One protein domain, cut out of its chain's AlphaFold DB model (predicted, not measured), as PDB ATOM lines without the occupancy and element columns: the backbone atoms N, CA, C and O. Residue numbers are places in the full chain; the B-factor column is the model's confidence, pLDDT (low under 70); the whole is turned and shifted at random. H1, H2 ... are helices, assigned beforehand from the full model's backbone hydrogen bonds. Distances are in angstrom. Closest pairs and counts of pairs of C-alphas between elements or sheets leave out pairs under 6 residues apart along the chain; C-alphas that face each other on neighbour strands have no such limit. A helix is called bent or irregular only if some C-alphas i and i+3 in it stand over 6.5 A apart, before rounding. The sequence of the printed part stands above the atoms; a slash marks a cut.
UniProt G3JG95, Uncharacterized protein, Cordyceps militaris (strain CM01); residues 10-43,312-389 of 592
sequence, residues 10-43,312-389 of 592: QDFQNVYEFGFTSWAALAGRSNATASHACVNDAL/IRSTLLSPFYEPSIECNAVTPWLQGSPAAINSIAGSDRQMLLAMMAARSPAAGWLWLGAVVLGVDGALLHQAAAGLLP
ATOM      1  N   GLN A  10      96.261  93.237 136.334       94.81
ATOM      2  CA  GLN A  10      95.049  92.934 135.579       94.81
ATOM      3  C   GLN A  10      95.345  91.991 134.412       94.81
ATOM      4  O   GLN A  10      94.610  91.032 134.210       94.81
ATOM      5  N   ASP A  11      96.426  92.225 133.665       95.25
ATOM      6  CA  ASP A  11      96.786  91.368 132.531       95.25
ATOM      7  C   ASP A  11      97.218  89.977 132.994       95.25
ATOM      8  O   ASP A  11      96.822  88.981 132.394       95.25
ATOM      9  N   PHE A  12      97.957  89.888 134.104       96.75
ATOM     10  CA  PHE A  12      98.305  88.609 134.720       96.75
ATOM     11  C   PHE A  12      97.048  87.810 135.082       96.75
ATOM     12  O   PHE A  12      96.935  86.638 134.722       96.75
ATOM     13  N   GLN A  13      96.079  88.455 135.740       96.69
ATOM     14  CA  GLN A  13      94.809  87.824 136.085       96.69
ATOM     15  C   GLN A  13      94.024  87.409 134.829       96.69
ATOM     16  O   GLN A  13      93.537  86.283 134.763       96.69
ATOM     17  N   ASN A  14      93.958  88.263 133.804       96.69
ATOM     18  CA  ASN A  14      93.271  87.954 132.547       96.69
ATOM     19  C   ASN A  14      93.873  86.720 131.854       96.69
ATOM     20  O   ASN A  14      93.137  85.865 131.362       96.69
ATOM     21  N   VAL A  15      95.206  86.604 131.820       97.31
ATOM     22  CA  VAL A  15      95.893  85.447 131.222       97.31
ATOM     23  C   VAL A  15      95.674  84.183 132.058       97.31
ATOM     24  O   VAL A  15      95.465  83.105 131.498       97.31
ATOM     25  N   TYR A  16      95.655  84.303 133.388       97.62
ATOM     26  CA  TYR A  16      95.315  83.198 134.284       97.62
ATOM     27  C   TYR A  16      93.889  82.688 134.042       97.62
ATOM     28  O   TYR A  16      93.679  81.490 133.839       97.62
ATOM     29  N   GLU A  17      92.908  83.594 134.005       96.94
ATOM     30  CA  GLU A  17      91.507  83.280 133.709       96.94
ATOM     31  C   GLU A  17      91.356  82.656 132.318       96.94
ATOM     32  O   GLU A  17      90.621  81.680 132.151       96.94
ATOM     33  N   PHE A  18      92.085  83.168 131.323       96.06
ATOM     34  CA  PHE A  18      92.123  82.592 129.984       96.06
ATOM     35  C   PHE A  18      92.652  81.152 129.999       96.06
ATOM     36  O   PHE A  18      92.028  80.275 129.398       96.06
ATOM     37  N   GLY A  19      93.738  80.881 130.729       95.25
ATOM     38  CA  GLY A  19      94.253  79.527 130.941       95.25
ATOM     39  C   GLY A  19      93.226  78.608 131.586       95.25
ATOM     40  O   GLY A  19      92.902  77.549 131.044       95.25
ATOM     41  N   PHE A  20      92.641  79.049 132.699       96.19
ATOM     42  CA  PHE A  20      91.658  78.265 133.436       96.19
ATOM     43  C   PHE A  20      90.432  77.932 132.575       96.19
ATOM     44  O   PHE A  20      90.041  76.773 132.440       96.19
ATOM     45  N   THR A  21      89.829  78.944 131.952       94.00
ATOM     46  CA  THR A  21      88.593  78.789 131.169       94.00
ATOM     47  C   THR A  21      88.809  78.000 129.880       94.00
ATOM     48  O   THR A  21      87.948  77.198 129.509       94.00
ATOM     49  N   SER A  22      89.967  78.153 129.228       92.50
ATOM     50  CA  SER A  22      90.321  77.387 128.028       92.50
ATOM     51  C   SER A  22      90.396  75.893 128.314       92.50
ATOM     52  O   SER A  22      89.858  75.096 127.542       92.50
ATOM     53  N   TRP A  23      91.012  75.509 129.436       93.06
ATOM     54  CA  TRP A  23      91.082  74.111 129.857       93.06
ATOM     55  C   TRP A  23      89.748  73.602 130.397       93.06
ATOM     56  O   TRP A  23      89.345  72.489 130.062       93.06
ATOM     57  N   ALA A  24      89.011  74.424 131.145       92.00
ATOM     58  CA  ALA A  24      87.693  74.054 131.647       92.00
ATOM     59  C   ALA A  24      86.697  73.726 130.526       92.00
ATOM     60  O   ALA A  24      85.953  72.747 130.602       92.00
ATOM     61  N   ALA A  25      86.751  74.478 129.425       90.00
ATOM     62  CA  ALA A  25      85.911  74.244 128.256       90.00
ATOM     63  C   ALA A  25      86.166  72.891 127.561       90.00
ATOM     64  O   ALA A  25      85.330  72.456 126.766       90.00
ATOM     65  N   LEU A  26      87.295  72.216 127.824       88.62
ATOM     66  CA  LEU A  26      87.609  70.907 127.237       88.62
ATOM     67  C   LEU A  26      86.800  69.776 127.870       88.62
ATOM     68  O   LEU A  26      86.437  68.833 127.171       88.62
ATOM     69  N   ALA A  27      86.459  69.886 129.157       81.44
ATOM     70  CA  ALA A  27      85.676  68.870 129.859       81.44
ATOM     71  C   ALA A  27      84.282  68.676 129.230       81.44
ATOM     72  O   ALA A  27      83.787  67.556 129.125       81.44
ATOM     73  N   GLY A  28      83.688  69.757 128.707       68.94
ATOM     74  CA  GLY A  28      82.410  69.721 127.988       68.94
ATOM     75  C   GLY A  28      82.470  69.119 126.576       68.94
ATOM     76  O   GLY A  28      81.424  68.935 125.961       68.94
ATOM     77  N   ARG A  29      83.664  68.814 126.043       69.56
ATOM     78  CA  ARG A  29      83.869  68.238 124.695       69.56
ATOM     79  C   ARG A  29      84.103  66.729 124.708       69.56
ATOM     80  O   ARG A  29      84.443  66.156 123.672       69.56
ATOM     81  N   SER A  30      83.964  66.093 125.870       55.91
ATOM     82  CA  SER A  30      84.266  64.678 126.063       55.91
ATOM     83  C   SER A  30      83.284  63.780 125.301       55.91
ATOM     84  O   SER A  30      82.249  63.371 125.819       55.91
ATOM     85  N   ASN A  31      83.624  63.444 124.057       51.38
ATOM     86  CA  ASN A  31      83.142  62.223 123.424       51.38
ATOM     87  C   ASN A  31      84.211  61.151 123.640       51.38
ATOM     88  O   ASN A  31      85.250  61.151 122.977       51.38
ATOM     89  N   ALA A  32      83.935  60.224 124.560       44.41
ATOM     90  CA  ALA A  32      84.816  59.122 124.964       44.41
ATOM     91  C   ALA A  32      85.308  58.220 123.804       44.41
ATOM     92  O   ALA A  32      86.206  57.404 123.981       44.41
ATOM     93  N   THR A  33      84.754  58.369 122.599       42.69
ATOM     94  CA  THR A  33      84.980  57.506 121.432       42.69
ATOM     95  C   THR A  33      86.016  58.028 120.424       42.69
ATOM     96  O   THR A  33      86.370  57.310 119.489       42.69
ATOM     97  N   ALA A  34      86.558  59.242 120.589       44.06
ATOM     98  CA  ALA A  34      87.422  59.871 119.577       44.06
ATOM     99  C   ALA A  34      88.886  59.361 119.531       44.06
ATOM    100  O   ALA A  34      89.641  59.754 118.640       44.06
ATOM    101  N   SER A  35      89.314  58.470 120.437       51.16
ATOM    102  CA  SER A  35      90.745  58.124 120.590       51.16
ATOM    103  C   SER A  35      91.336  57.285 119.439       51.16
ATOM    104  O   SER A  35      92.555  57.207 119.276       51.16
ATOM    105  N   HIS A  36      90.494  56.654 118.610       47.28
ATOM    106  CA  HIS A  36      90.945  55.577 117.724       47.28
ATOM    107  C   HIS A  36      91.351  56.035 116.321       47.28
ATOM    108  O   HIS A  36      92.242  55.426 115.729       47.28
ATOM    109  N   ALA A  37      90.738  57.103 115.801       47.12
ATOM    110  CA  ALA A  37      91.022  57.614 114.458       47.12
ATOM    111  C   ALA A  37      92.365  58.365 114.376       47.12
ATOM    112  O   ALA A  37      92.960  58.435 113.307       47.12
ATOM    113  N   CYS A  38      92.879  58.873 115.501       60.56
ATOM    114  CA  CYS A  38      93.997  59.815 115.494       60.56
ATOM    115  C   CYS A  38      95.399  59.171 115.450       60.56
ATOM    116  O   CYS A  38      96.333  59.805 114.975       60.56
ATOM    117  N   VAL A  39      95.584  57.917 115.885       72.56
ATOM    118  CA  VAL A  39      96.941  57.329 115.999       72.56
ATOM    119  C   VAL A  39      97.622  57.169 114.634       72.56
ATOM    120  O   VAL A  39      98.792  57.506 114.480       72.56
ATOM    121  N   ASN A  40      96.892  56.699 113.618       71.19
ATOM    122  CA  ASN A  40      97.446  56.562 112.264       71.19
ATOM    123  C   ASN A  40      97.788  57.923 111.647       71.19
ATOM    124  O   ASN A  40      98.779  58.035 110.924       71.19
ATOM    125  N   ASP A  41      97.004  58.952 111.968       72.88
ATOM    126  CA  ASP A  41      97.274  60.322 111.540       72.88
ATOM    127  C   ASP A  41      98.507  60.892 112.253       72.88
ATOM    128  O   ASP A  41      99.378  61.459 111.597       72.88
ATOM    129  N   ALA A  42      98.647  60.638 113.558       77.44
ATOM    130  CA  ALA A  42      99.797  61.046 114.364       77.44
ATOM    131  C   ALA A  42     101.109  60.339 113.975       77.44
ATOM    132  O   ALA A  42     102.183  60.801 114.339       77.44
ATOM    133  N   LEU A  43     101.055  59.222 113.239       83.69
ATOM    134  CA  LEU A  43     102.239  58.525 112.714       83.69
ATOM    135  C   LEU A  43     102.359  58.628 111.194       83.69
ATOM    136  O   LEU A  43     103.161  57.919 110.576       83.69
ATOM    137  N   ILE A 312     108.874  62.294 121.767       93.88
ATOM    138  CA  ILE A 312     107.743  61.850 122.592       93.88
ATOM    139  C   ILE A 312     107.445  62.848 123.712       93.88
ATOM    140  O   ILE A 312     106.285  63.213 123.896       93.88
ATOM    141  N   ARG A 313     108.467  63.317 124.446       94.44
ATOM    142  CA  ARG A 313     108.272  64.320 125.506       94.44
ATOM    143  C   ARG A 313     107.693  65.620 124.960       94.44
ATOM    144  O   ARG A 313     106.761  66.157 125.552       94.44
ATOM    145  N   SER A 314     108.204  66.088 123.824       94.56
ATOM    146  CA  SER A 314     107.720  67.308 123.163       94.56
ATOM    147  C   SER A 314     106.252  67.165 122.742       94.56
ATOM    148  O   SER A 314     105.432  68.030 123.037       94.56
ATOM    149  N   THR A 315     105.879  66.022 122.154       94.38
ATOM    150  CA  THR A 315     104.493  65.715 121.772       94.38
ATOM    151  C   THR A 315     103.572  65.615 122.992       94.38
ATOM    152  O   THR A 315     102.496  66.214 122.979       94.38
ATOM    153  N   LEU A 316     103.977  64.918 124.063       95.12
ATOM    154  CA  LEU A 316     103.199  64.792 125.306       95.12
ATOM    155  C   LEU A 316     102.918  66.149 125.961       95.12
ATOM    156  O   LEU A 316     101.821  66.363 126.469       95.12
ATOM    157  N   LEU A 317     103.880  67.070 125.931       96.19
ATOM    158  CA  LEU A 317     103.770  68.379 126.577       96.19
ATOM    159  C   LEU A 317     103.182  69.469 125.661       96.19
ATOM    160  O   LEU A 317     102.755  70.513 126.149       96.19
ATOM    161  N   SER A 318     103.043  69.192 124.359       94.50
ATOM    162  CA  SER A 318     102.411  70.090 123.380       94.50
ATOM    163  C   SER A 318     101.012  70.629 123.739       94.50
ATOM    164  O   SER A 318     100.744  71.773 123.376       94.50
ATOM    165  N   PRO A 319     100.112  69.920 124.466       94.69
ATOM    166  CA  PRO A 319      98.794  70.465 124.820       94.69
ATOM    167  C   PRO A 319      98.856  71.761 125.644       94.69
ATOM    168  O   PRO A 319      97.918  72.563 125.594       94.69
ATOM    169  N   PHE A 320      99.945  71.950 126.397       96.31
ATOM    170  CA  PHE A 320     100.184  73.108 127.259       96.31
ATOM    171  C   PHE A 320     100.779  74.305 126.525       96.31
ATOM    172  O   PHE A 320     100.800  75.401 127.082       96.31
ATOM    173  N   TYR A 321     101.238  74.123 125.288       96.31
ATOM    174  CA  TYR A 321     101.617  75.238 124.441       96.31
ATOM    175  C   TYR A 321     100.356  75.943 123.911       96.31
ATOM    176  O   TYR A 321      99.386  75.304 123.491       96.31
ATOM    177  N   GLU A 322     100.360  77.274 123.944       95.19
ATOM    178  CA  GLU A 322      99.273  78.114 123.440       95.19
ATOM    179  C   GLU A 322      99.856  79.269 122.613       95.19
ATOM    180  O   GLU A 322     100.524  80.137 123.173       95.19
ATOM    181  N   PRO A 323      99.620  79.302 121.285       91.81
ATOM    182  CA  PRO A 323     100.233  80.288 120.394       91.81
ATOM    183  C   PRO A 323      99.945  81.754 120.725       91.81
ATOM    184  O   PRO A 323     100.683  82.617 120.272       91.81
ATOM    185  N   SER A 324      98.864  82.043 121.452       91.38
ATOM    186  CA  SER A 324      98.487  83.411 121.827       91.38
ATOM    187  C   SER A 324      99.229  83.964 123.051       91.38
ATOM    188  O   SER A 324      99.038  85.130 123.392       91.38
ATOM    189  N   ILE A 325     100.059  83.153 123.716       96.25
ATOM    190  CA  ILE A 325     100.803  83.547 124.915       96.25
ATOM    191  C   ILE A 325     102.223  83.987 124.543       96.25
ATOM    192  O   ILE A 325     103.023  83.210 124.018       96.25
ATOM    193  N   GLU A 326     102.545  85.236 124.870       97.12
ATOM    194  CA  GLU A 326     103.896  85.793 124.767       97.12
ATOM    195  C   GLU A 326     104.789  85.322 125.932       97.12
ATOM    196  O   GLU A 326     104.315  84.909 126.994       97.12
ATOM    197  N   CYS A 327     106.109  85.410 125.760       97.56
ATOM    198  CA  CYS A 327     107.093  84.880 126.708       97.56
ATOM    199  C   CYS A 327     107.016  85.466 128.131       97.56
ATOM    200  O   CYS A 327     107.345  84.770 129.088       97.56
ATOM    201  N   ASN A 328     106.539  86.700 128.306       97.31
ATOM    202  CA  ASN A 328     106.340  87.340 129.613       97.31
ATOM    203  C   ASN A 328     105.006  86.960 130.286       97.31
ATOM    204  O   ASN A 328     104.808  87.244 131.469       97.31
ATOM    205  N   ALA A 329     104.107  86.284 129.568       97.25
ATOM    206  CA  ALA A 329     102.777  85.875 130.020       97.25
ATOM    207  C   ALA A 329     102.661  84.364 130.312       97.25
ATOM    208  O   ALA A 329     101.576  83.852 130.586       97.25
ATOM    209  N   VAL A 330     103.779  83.640 130.280       97.38
ATOM    210  CA  VAL A 330     103.829  82.179 130.419       97.38
ATOM    211  C   VAL A 330     103.392  81.712 131.803       97.38
ATOM    212  O   VAL A 330     102.574  80.802 131.908       97.38
ATOM    213  N   THR A 331     103.900  82.338 132.865       97.31
ATOM    214  CA  THR A 331     103.555  81.995 134.249       97.31
ATOM    215  C   THR A 331     102.041  81.969 134.497       97.31
ATOM    216  O   THR A 331     101.543  80.920 134.901       97.31
ATOM    217  N   PRO A 332     101.270  83.054 134.263       97.38
ATOM    218  CA  PRO A 332      99.839  83.032 134.565       97.38
ATOM    219  C   PRO A 332      99.086  81.980 133.742       97.38
ATOM    220  O   PRO A 332      98.200  81.309 134.276       97.38
ATOM    221  N   TRP A 333      99.478  81.750 132.483       97.44
ATOM    222  CA  TRP A 333      98.916  80.683 131.650       97.44
ATOM    223  C   TRP A 333      99.164  79.286 132.247       97.44
ATOM    224  O   TRP A 333      98.239  78.468 132.346       97.44
ATOM    225  N   LEU A 334     100.400  79.017 132.675       96.56
ATOM    226  CA  LEU A 334     100.812  77.741 133.264       96.56
ATOM    227  C   LEU A 334     100.363  77.561 134.715       96.56
ATOM    228  O   LEU A 334     100.378  76.437 135.201       96.56
ATOM    229  N   GLN A 335      99.915  78.613 135.396       96.19
ATOM    230  CA  GLN A 335      99.213  78.492 136.674       96.19
ATOM    231  C   GLN A 335      97.719  78.207 136.463       96.19
ATOM    232  O   GLN A 335      97.154  77.342 137.136       96.19
ATOM    233  N   GLY A 336      97.074  78.888 135.509       95.94
ATOM    234  CA  GLY A 336      95.646  78.718 135.217       95.94
ATOM    235  C   GLY A 336      95.311  77.348 134.623       95.94
ATOM    236  O   GLY A 336      94.322  76.724 135.010       95.94
ATOM    237  N   SER A 337      96.167  76.840 133.731       94.75
ATOM    238  CA  SER A 337      95.932  75.576 133.019       94.75
ATOM    239  C   SER A 337      95.880  74.351 133.958       94.75
ATOM    240  O   SER A 337      94.852  73.669 133.989       94.75
ATOM    241  N   PRO A 338      96.901  74.067 134.795       92.44
ATOM    242  CA  PRO A 338      96.848  72.970 135.759       92.44
ATOM    243  C   PRO A 338      95.834  73.215 136.879       92.44
ATOM    244  O   PRO A 338      95.284  72.252 137.405       92.44
ATOM    245  N   ALA A 339      95.541  74.473 137.237       94.56
ATOM    246  CA  ALA A 339      94.491  74.780 138.211       94.56
ATOM    247  C   ALA A 339      93.110  74.315 137.729       94.56
ATOM    248  O   ALA A 339      92.366  73.713 138.504       94.56
ATOM    249  N   ALA A 340      92.788  74.510 136.446       94.50
ATOM    250  CA  ALA A 340      91.561  73.979 135.856       94.50
ATOM    251  C   ALA A 340      91.554  72.446 135.815       94.50
ATOM    252  O   ALA A 340      90.563  71.834 136.206       94.50
ATOM    253  N   ILE A 341      92.663  71.814 135.406       93.12
ATOM    254  CA  ILE A 341      92.786  70.347 135.407       93.12
ATOM    255  C   ILE A 341      92.546  69.793 136.817       93.12
ATOM    256  O   ILE A 341      91.708  68.913 136.999       93.12
ATOM    257  N   ASN A 342      93.210  70.347 137.831       92.12
ATOM    258  CA  ASN A 342      93.056  69.914 139.219       92.12
ATOM    259  C   ASN A 342      91.640  70.162 139.753       92.12
ATOM    260  O   ASN A 342      91.117  69.338 140.495       92.12
ATOM    261  N   SER A 343      91.005  71.272 139.365       91.56
ATOM    262  CA  SER A 343      89.642  71.601 139.790       91.56
ATOM    263  C   SER A 343      88.571  70.717 139.146       91.56
ATOM    264  O   SER A 343      87.494  70.582 139.723       91.56
ATOM    265  N   ILE A 344      88.814  70.192 137.943       89.44
ATOM    266  CA  ILE A 344      87.797  69.499 137.137       89.44
ATOM    267  C   ILE A 344      88.037  67.999 137.110       89.44
ATOM    268  O   ILE A 344      87.132  67.229 137.414       89.44
ATOM    269  N   ALA A 345      89.248  67.589 136.735       87.81
ATOM    270  CA  ALA A 345      89.635  66.190 136.730       87.81
ATOM    271  C   ALA A 345      89.989  65.734 138.149       87.81
ATOM    272  O   ALA A 345      89.540  64.680 138.585       87.81
ATOM    273  N   GLY A 346      90.760  66.521 138.906       86.88
ATOM    274  CA  GLY A 346      91.249  66.096 140.220       86.88
ATOM    275  C   GLY A 346      91.963  64.743 140.121       86.88
ATOM    276  O   GLY A 346      92.977  64.623 139.439       86.88
ATOM    277  N   SER A 347      91.417  63.706 140.764       83.94
ATOM    278  CA  SER A 347      91.914  62.324 140.665       83.94
ATOM    279  C   SER A 347      91.294  61.491 139.527       83.94
ATOM    280  O   SER A 347      91.698  60.342 139.325       83.94
ATOM    281  N   ASP A 348      90.308  62.028 138.801       85.12
ATOM    282  CA  ASP A 348      89.665  61.390 137.651       85.12
ATOM    283  C   ASP A 348      90.575  61.437 136.416       85.12
ATOM    284  O   ASP A 348      90.636  62.400 135.644       85.12
ATOM    285  N   ARG A 349      91.279  60.328 136.207       84.50
ATOM    286  CA  ARG A 349      92.178  60.144 135.065       84.50
ATOM    287  C   ARG A 349      91.447  60.012 133.735       84.50
ATOM    288  O   ARG A 349      92.050  60.299 132.706       84.50
ATOM    289  N   GLN A 350      90.180  59.599 133.719       82.81
ATOM    290  CA  GLN A 350      89.410  59.546 132.475       82.81
ATOM    291  C   GLN A 350      89.110  60.958 131.986       82.81
ATOM    292  O   GLN A 350      89.300  61.252 130.805       82.81
ATOM    293  N   MET A 351      88.727  61.845 132.907       85.69
ATOM    294  CA  MET A 351      88.546  63.259 132.604       85.69
ATOM    295  C   MET A 351      89.853  63.897 132.121       85.69
ATOM    296  O   MET A 351      89.856  64.562 131.086       85.69
ATOM    297  N   LEU A 352      90.980  63.630 132.794       89.12
ATOM    298  CA  LEU A 352      92.298  64.101 132.348       89.12
ATOM    299  C   LEU A 352      92.596  63.671 130.903       89.12
ATOM    300  O   LEU A 352      92.950  64.502 130.067       89.12
ATOM    301  N   LEU A 353      92.418  62.384 130.589       87.62
ATOM    302  CA  LEU A 353      92.646  61.851 129.245       87.62
ATOM    303  C   LEU A 353      91.722  62.488 128.204       87.62
ATOM    304  O   LEU A 353      92.177  62.821 127.110       87.62
ATOM    305  N   ALA A 354      90.449  62.700 128.546       85.75
ATOM    306  CA  ALA A 354      89.492  63.369 127.675       85.75
ATOM    307  C   ALA A 354      89.905  64.819 127.384       85.75
ATOM    308  O   ALA A 354      89.886  65.237 126.226       85.75
ATOM    309  N   MET A 355      90.347  65.567 128.400       89.94
ATOM    310  CA  MET A 355      90.851  66.935 128.233       89.94
ATOM    311  C   MET A 355      92.093  66.965 127.330       89.94
ATOM    312  O   MET A 355      92.151  67.768 126.397       89.94
ATOM    313  N   MET A 356      93.053  66.055 127.541       90.69
ATOM    314  CA  MET A 356      94.268  65.964 126.719       90.69
ATOM    315  C   MET A 356      93.953  65.627 125.263       90.69
ATOM    316  O   MET A 356      94.442  66.297 124.354       90.69
ATOM    317  N   ALA A 357      93.100  64.627 125.029       86.12
ATOM    318  CA  ALA A 357      92.686  64.236 123.687       86.12
ATOM    319  C   ALA A 357      91.879  65.337 122.981       86.12
ATOM    320  O   ALA A 357      92.052  65.536 121.781       86.12
ATOM    321  N   ALA A 358      91.041  66.082 123.710       86.94
ATOM    322  CA  ALA A 358      90.294  67.212 123.163       86.94
ATOM    323  C   ALA A 358      91.198  68.401 122.801       86.94
ATOM    324  O   ALA A 358      90.910  69.119 121.843       86.94
ATOM    325  N   ARG A 359      92.284  68.620 123.556       89.12
ATOM    326  CA  ARG A 359      93.249  69.700 123.309       89.12
ATOM    327  C   ARG A 359      94.223  69.368 122.182       89.12
ATOM    328  O   ARG A 359      94.487  70.219 121.340       89.12
ATOM    329  N   SER A 360      94.762  68.152 122.182       87.44
ATOM    330  CA  SER A 360      95.716  67.664 121.186       87.44
ATOM    331  C   SER A 360      95.492  66.166 120.950       87.44
ATOM    332  O   SER A 360      96.060  65.326 121.655       87.44
ATOM    333  N   PRO A 361      94.680  65.798 119.941       82.38
ATOM    334  CA  PRO A 361      94.397  64.399 119.626       82.38
ATOM    335  C   PRO A 361      95.666  63.560 119.388       82.38
ATOM    336  O   PRO A 361      95.755  62.420 119.852       82.38
ATOM    337  N   ALA A 362      96.678  64.149 118.739       81.06
ATOM    338  CA  ALA A 362      97.954  63.497 118.445       81.06
ATOM    339  C   ALA A 362      98.768  63.161 119.709       81.06
ATOM    340  O   ALA A 362      99.520  62.188 119.708       81.06
ATOM    341  N   ALA A 363      98.588  63.921 120.795       88.75
ATOM    342  CA  ALA A 363      99.190  63.643 122.098       88.75
ATOM    343  C   ALA A 363      98.294  62.769 122.994       88.75
ATOM    344  O   ALA A 363      98.804  62.036 123.840       88.75
ATOM    345  N   GLY A 364      96.968  62.816 122.818       87.56
ATOM    346  CA  GLY A 364      95.997  62.166 123.707       87.56
ATOM    347  C   GLY A 364      96.202  60.657 123.872       87.56
ATOM    348  O   GLY A 364      96.104  60.127 124.977       87.56
ATOM    349  N   TRP A 365      96.556  59.952 122.796       85.12
ATOM    350  CA  TRP A 365      96.829  58.514 122.871       85.12
ATOM    351  C   TRP A 365      98.155  58.190 123.581       85.12
ATOM    352  O   TRP A 365      98.255  57.151 124.225       85.12
ATOM    353  N   LEU A 366      99.159  59.074 123.526       92.19
ATOM    354  CA  LEU A 366     100.379  58.933 124.328       92.19
ATOM    355  C   LEU A 366     100.090  59.227 125.804       92.19
ATOM    356  O   LEU A 366     100.602  58.527 126.673       92.19
ATOM    357  N   TRP A 367      99.211  60.190 126.098       92.88
ATOM    358  CA  TRP A 367      98.745  60.452 127.462       92.88
ATOM    359  C   TRP A 367      98.067  59.233 128.095       92.88
ATOM    360  O   TRP A 367      98.265  58.986 129.282       92.88
ATOM    361  N   LEU A 368      97.359  58.409 127.312       90.12
ATOM    362  CA  LEU A 368      96.844  57.118 127.783       90.12
ATOM    363  C   LEU A 368      97.975  56.227 128.310       90.12
ATOM    364  O   LEU A 368      97.868  55.682 129.406       90.12
ATOM    365  N   GLY A 369      99.079  56.129 127.568       91.56
ATOM    366  CA  GLY A 369     100.277  55.418 128.011       91.56
ATOM    367  C   GLY A 369     100.907  56.035 129.261       91.56
ATOM    368  O   GLY A 369     101.319  55.305 130.160       91.56
ATOM    369  N   ALA A 370     100.947  57.366 129.352       92.69
ATOM    370  CA  ALA A 370     101.519  58.072 130.496       92.69
ATOM    371  C   ALA A 370     100.739  57.792 131.790       92.69
ATOM    372  O   ALA A 370     101.343  57.538 132.830       92.69
ATOM    373  N   VAL A 371      99.406  57.760 131.707       90.12
ATOM    374  CA  VAL A 371      98.531  57.392 132.828       90.12
ATOM    375  C   VAL A 371      98.711  55.920 133.215       90.12
ATOM    376  O   VAL A 371      98.779  55.617 134.402       90.12
ATOM    377  N   VAL A 372      98.833  55.000 132.247       88.88
ATOM    378  CA  VAL A 372      99.118  53.575 132.533       88.88
ATOM    379  C   VAL A 372     100.431  53.414 133.297       88.88
ATOM    380  O   VAL A 372     100.494  52.617 134.225       88.88
ATOM    381  N   LEU A 373     101.470  54.163 132.924       90.88
ATOM    382  CA  LEU A 373     102.775  54.119 133.590       90.88
ATOM    383  C   LEU A 373     102.831  54.931 134.900       90.88
ATOM    384  O   LEU A 373     103.869  54.933 135.561       90.88
ATOM    385  N   GLY A 374     101.761  55.655 135.251       88.81
ATOM    386  CA  GLY A 374     101.711  56.527 136.427       88.81
ATOM    387  C   GLY A 374     102.671  57.720 136.368       88.81
ATOM    388  O   GLY A 374     103.132  58.185 137.410       88.81
ATOM    389  N   VAL A 375     103.020  58.198 135.167       91.69
ATOM    390  CA  VAL A 375     103.939  59.338 134.958       91.69
ATOM    391  C   VAL A 375     103.211  60.644 134.624       91.69
ATOM    392  O   VAL A 375     103.846  61.675 134.407       91.69
ATOM    393  N   ASP A 376     101.879  60.628 134.613       91.56
ATOM    394  CA  ASP A 376     101.014  61.781 134.359       91.56
ATOM    395  C   ASP A 376     101.279  62.938 135.333       91.56
ATOM    396  O   ASP A 376     101.453  64.074 134.897       91.56
ATOM    397  N   GLY A 377     101.424  62.659 136.634       91.81
ATOM    398  CA  GLY A 377     101.748  63.690 137.629       91.81
ATOM    399  C   GLY A 377     103.096  64.375 137.377       91.81
ATOM    400  O   GLY A 377     103.207  65.595 137.500       91.81
ATOM    401  N   ALA A 378     104.113  63.616 136.952       92.25
ATOM    402  CA  ALA A 378     105.424  64.169 136.609       92.25
ATOM    403  C   ALA A 378     105.356  65.057 135.356       92.25
ATOM    404  O   ALA A 378     105.989  66.111 135.316       92.25
ATOM    405  N   LEU A 379     104.563  64.668 134.353       94.12
ATOM    406  CA  LEU A 379     104.324  65.479 133.157       94.12
ATOM    407  C   LEU A 379     103.570  66.774 133.479       94.12
ATOM    408  O   LEU A 379     103.955  67.833 132.993       94.12
ATOM    409  N   LEU A 380     102.535  66.712 134.325       95.00
ATOM    410  CA  LEU A 380     101.809  67.901 134.784       95.00
ATOM    411  C   LEU A 380     102.730  68.860 135.547       95.00
ATOM    412  O   LEU A 380     102.678  70.067 135.324       95.00
ATOM    413  N   HIS A 381     103.615  68.328 136.393       94.00
ATOM    414  CA  HIS A 381     104.619  69.127 137.092       94.00
ATOM    415  C   HIS A 381     105.621  69.775 136.122       94.00
ATOM    416  O   HIS A 381     105.929  70.957 136.252       94.00
ATOM    417  N   GLN A 382     106.116  69.036 135.123       94.00
ATOM    418  CA  GLN A 382     106.991  69.595 134.083       94.00
ATOM    419  C   GLN A 382     106.301  70.718 133.301       94.00
ATOM    420  O   GLN A 382     106.901  71.772 133.093       94.00
ATOM    421  N   ALA A 383     105.038  70.516 132.918       94.12
ATOM    422  CA  ALA A 383     104.248  71.532 132.239       94.12
ATOM    423  C   ALA A 383     104.062  72.785 133.106       94.12
ATOM    424  O   ALA A 383     104.311  73.885 132.624       94.12
ATOM    425  N   ALA A 384     103.697  72.627 134.383       92.38
ATOM    426  CA  ALA A 384     103.537  73.737 135.323       92.38
ATOM    427  C   ALA A 384     104.841  74.528 135.530       92.38
ATOM    428  O   ALA A 384     104.805  75.747 135.655       92.38
ATOM    429  N   ALA A 385     105.996  73.854 135.491       91.75
ATOM    430  CA  ALA A 385     107.313  74.487 135.570       91.75
ATOM    431  C   ALA A 385     107.756  75.183 134.261       91.75
ATOM    432  O   ALA A 385     108.835  75.776 134.205       91.75
ATOM    433  N   GLY A 386     106.966  75.104 133.185       91.75
ATOM    434  CA  GLY A 386     107.316  75.652 131.870       91.75
ATOM    435  C   GLY A 386     108.366  74.845 131.110       91.75
ATOM    436  O   GLY A 386     108.926  75.333 130.128       91.75
ATOM    437  N   LEU A 387     108.622  73.600 131.525       92.62
ATOM    438  CA  LEU A 387     109.549  72.687 130.863       92.62
ATOM    439  C   LEU A 387     108.870  72.038 129.656       92.62
ATOM    440  O   LEU A 387     108.500  70.870 129.693       92.62
ATOM    441  N   LEU A 388     108.698  72.810 128.586       94.75
ATOM    442  CA  LEU A 388     108.078  72.369 127.338       94.75
ATOM    443  C   LEU A 388     109.168  72.196 126.263       94.75
ATOM    444  O   LEU A 388     109.542  73.174 125.612       94.75
ATOM    445  N   PRO A 389     109.742  70.987 126.095       93.88
ATOM    446  CA  PRO A 389     110.802  70.770 125.124       93.88
ATOM    447  C   PRO A 389     110.275  70.951 123.701       93.88
ATOM    448  O   PRO A 389     109.160  70.543 123.372       93.88
TER     449      PRO A 389
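This is residues 10 to 43 and 312 to 389 of the 592 residues of an uncharacterized protein of Cordyceps militaris (strain CM01) (UniProt G3JG95). Two long helices, H1 and H4, cross at a slant and run the same way toward a helical hairpin, H5 and H6; H7 folds back from the hairpin toward H4, and H3 packs on both H6 and H7. The small H2 packs on the start of H6, and its Asn 40 and the first residue of H1 mark the two ends of the longest axis. The printed part has 112 residues with seven named helices, H1 to H7 in order, and no named strand; the class is all helix. The whole is compact, with a radius of gyration of the C-alphas of 13.4 A and spans of 42 by 28 by 25 A.

H1, residues 10 to 27, begins at C-alpha 10 (95.049, 92.934, 135.579) and is 26.5 A long. H2 holds residues 38 to 42, 6.0 A. After the cut, H3 holds residues 312 to 320, 14.3 A. H4, residues 327 to 344, begins at C-alpha 327 (107.093, 84.880, 126.708) and is 26.8 A long. H5 holds residues 349 to 359, 15.2 A, and H6 residues 361 to 372, 17.5 A. H7, residues 376 to 384, 12.3 A, ends at C-alpha 384 (103.537, 73.737, 135.323). H3 and H4 are irregular: C-alphas 316 and 319 are 7.2 A apart, and C-alphas 328 and 331 are 7.6 A apart. H6 is only just irregular, with C-alphas 362 and 365 6.8 A apart.

H1 touches H4, closest at the C-alphas of Phe 20 and Gly 336, 4.4 A, at a steep tilt of 41 degrees, the same way. With residues 23 to 27 alone H1 touches H5, closest at the C-alphas of Leu 26 and Met 355, 5.2 A; at 70.3 degrees they are only just about perpendicular. H5 and H6 form a helical hairpin, at a shallow tilt of 19 degrees, opposite ways; the closest C-alphas, of Ala 357 and Gly 364, are 3.9 A apart. H6 touches H2 with residues 361 to 365 alone, closest at the C-alphas of Ala 362 and Ala 42, 5.1 A. H6 touches H3 with residues 362 to 367 alone, closest at the C-alphas of Ala 363 and Leu 316, 5.3 A. H3 touches H7, closest at the C-alphas of Leu 317 and Ala 383, 6.5 A, at a steep tilt of 60 degrees. H4 touches H7 with residues 334 to 338 alone, closest at the C-alphas of Leu 334 and Ala 384, 5.3 A, opposite ways at a shallow tilt of 33 degrees, only just short of steep. H1 is apart from H3, H6 and H7. Each O i to N i+4 pair is within hydrogen-bond range in H2, H5 and H7; the counts are 12 of 14 in H1, 3 of 5 in H3, 10 of 14 in H4 and 5 of 8 in H6.

The C-alphas farthest apart, of Gln 10 and Asn 40, are 43.3 A apart. Residues 44 to 311 are not printed, and C-alphas 43 and 312 are 11.8 A apart across the cut. Of the links that are printed whole, none is long. The mean pLDDT of the printed part is 87.6, and residues 28 to 38 are under 70.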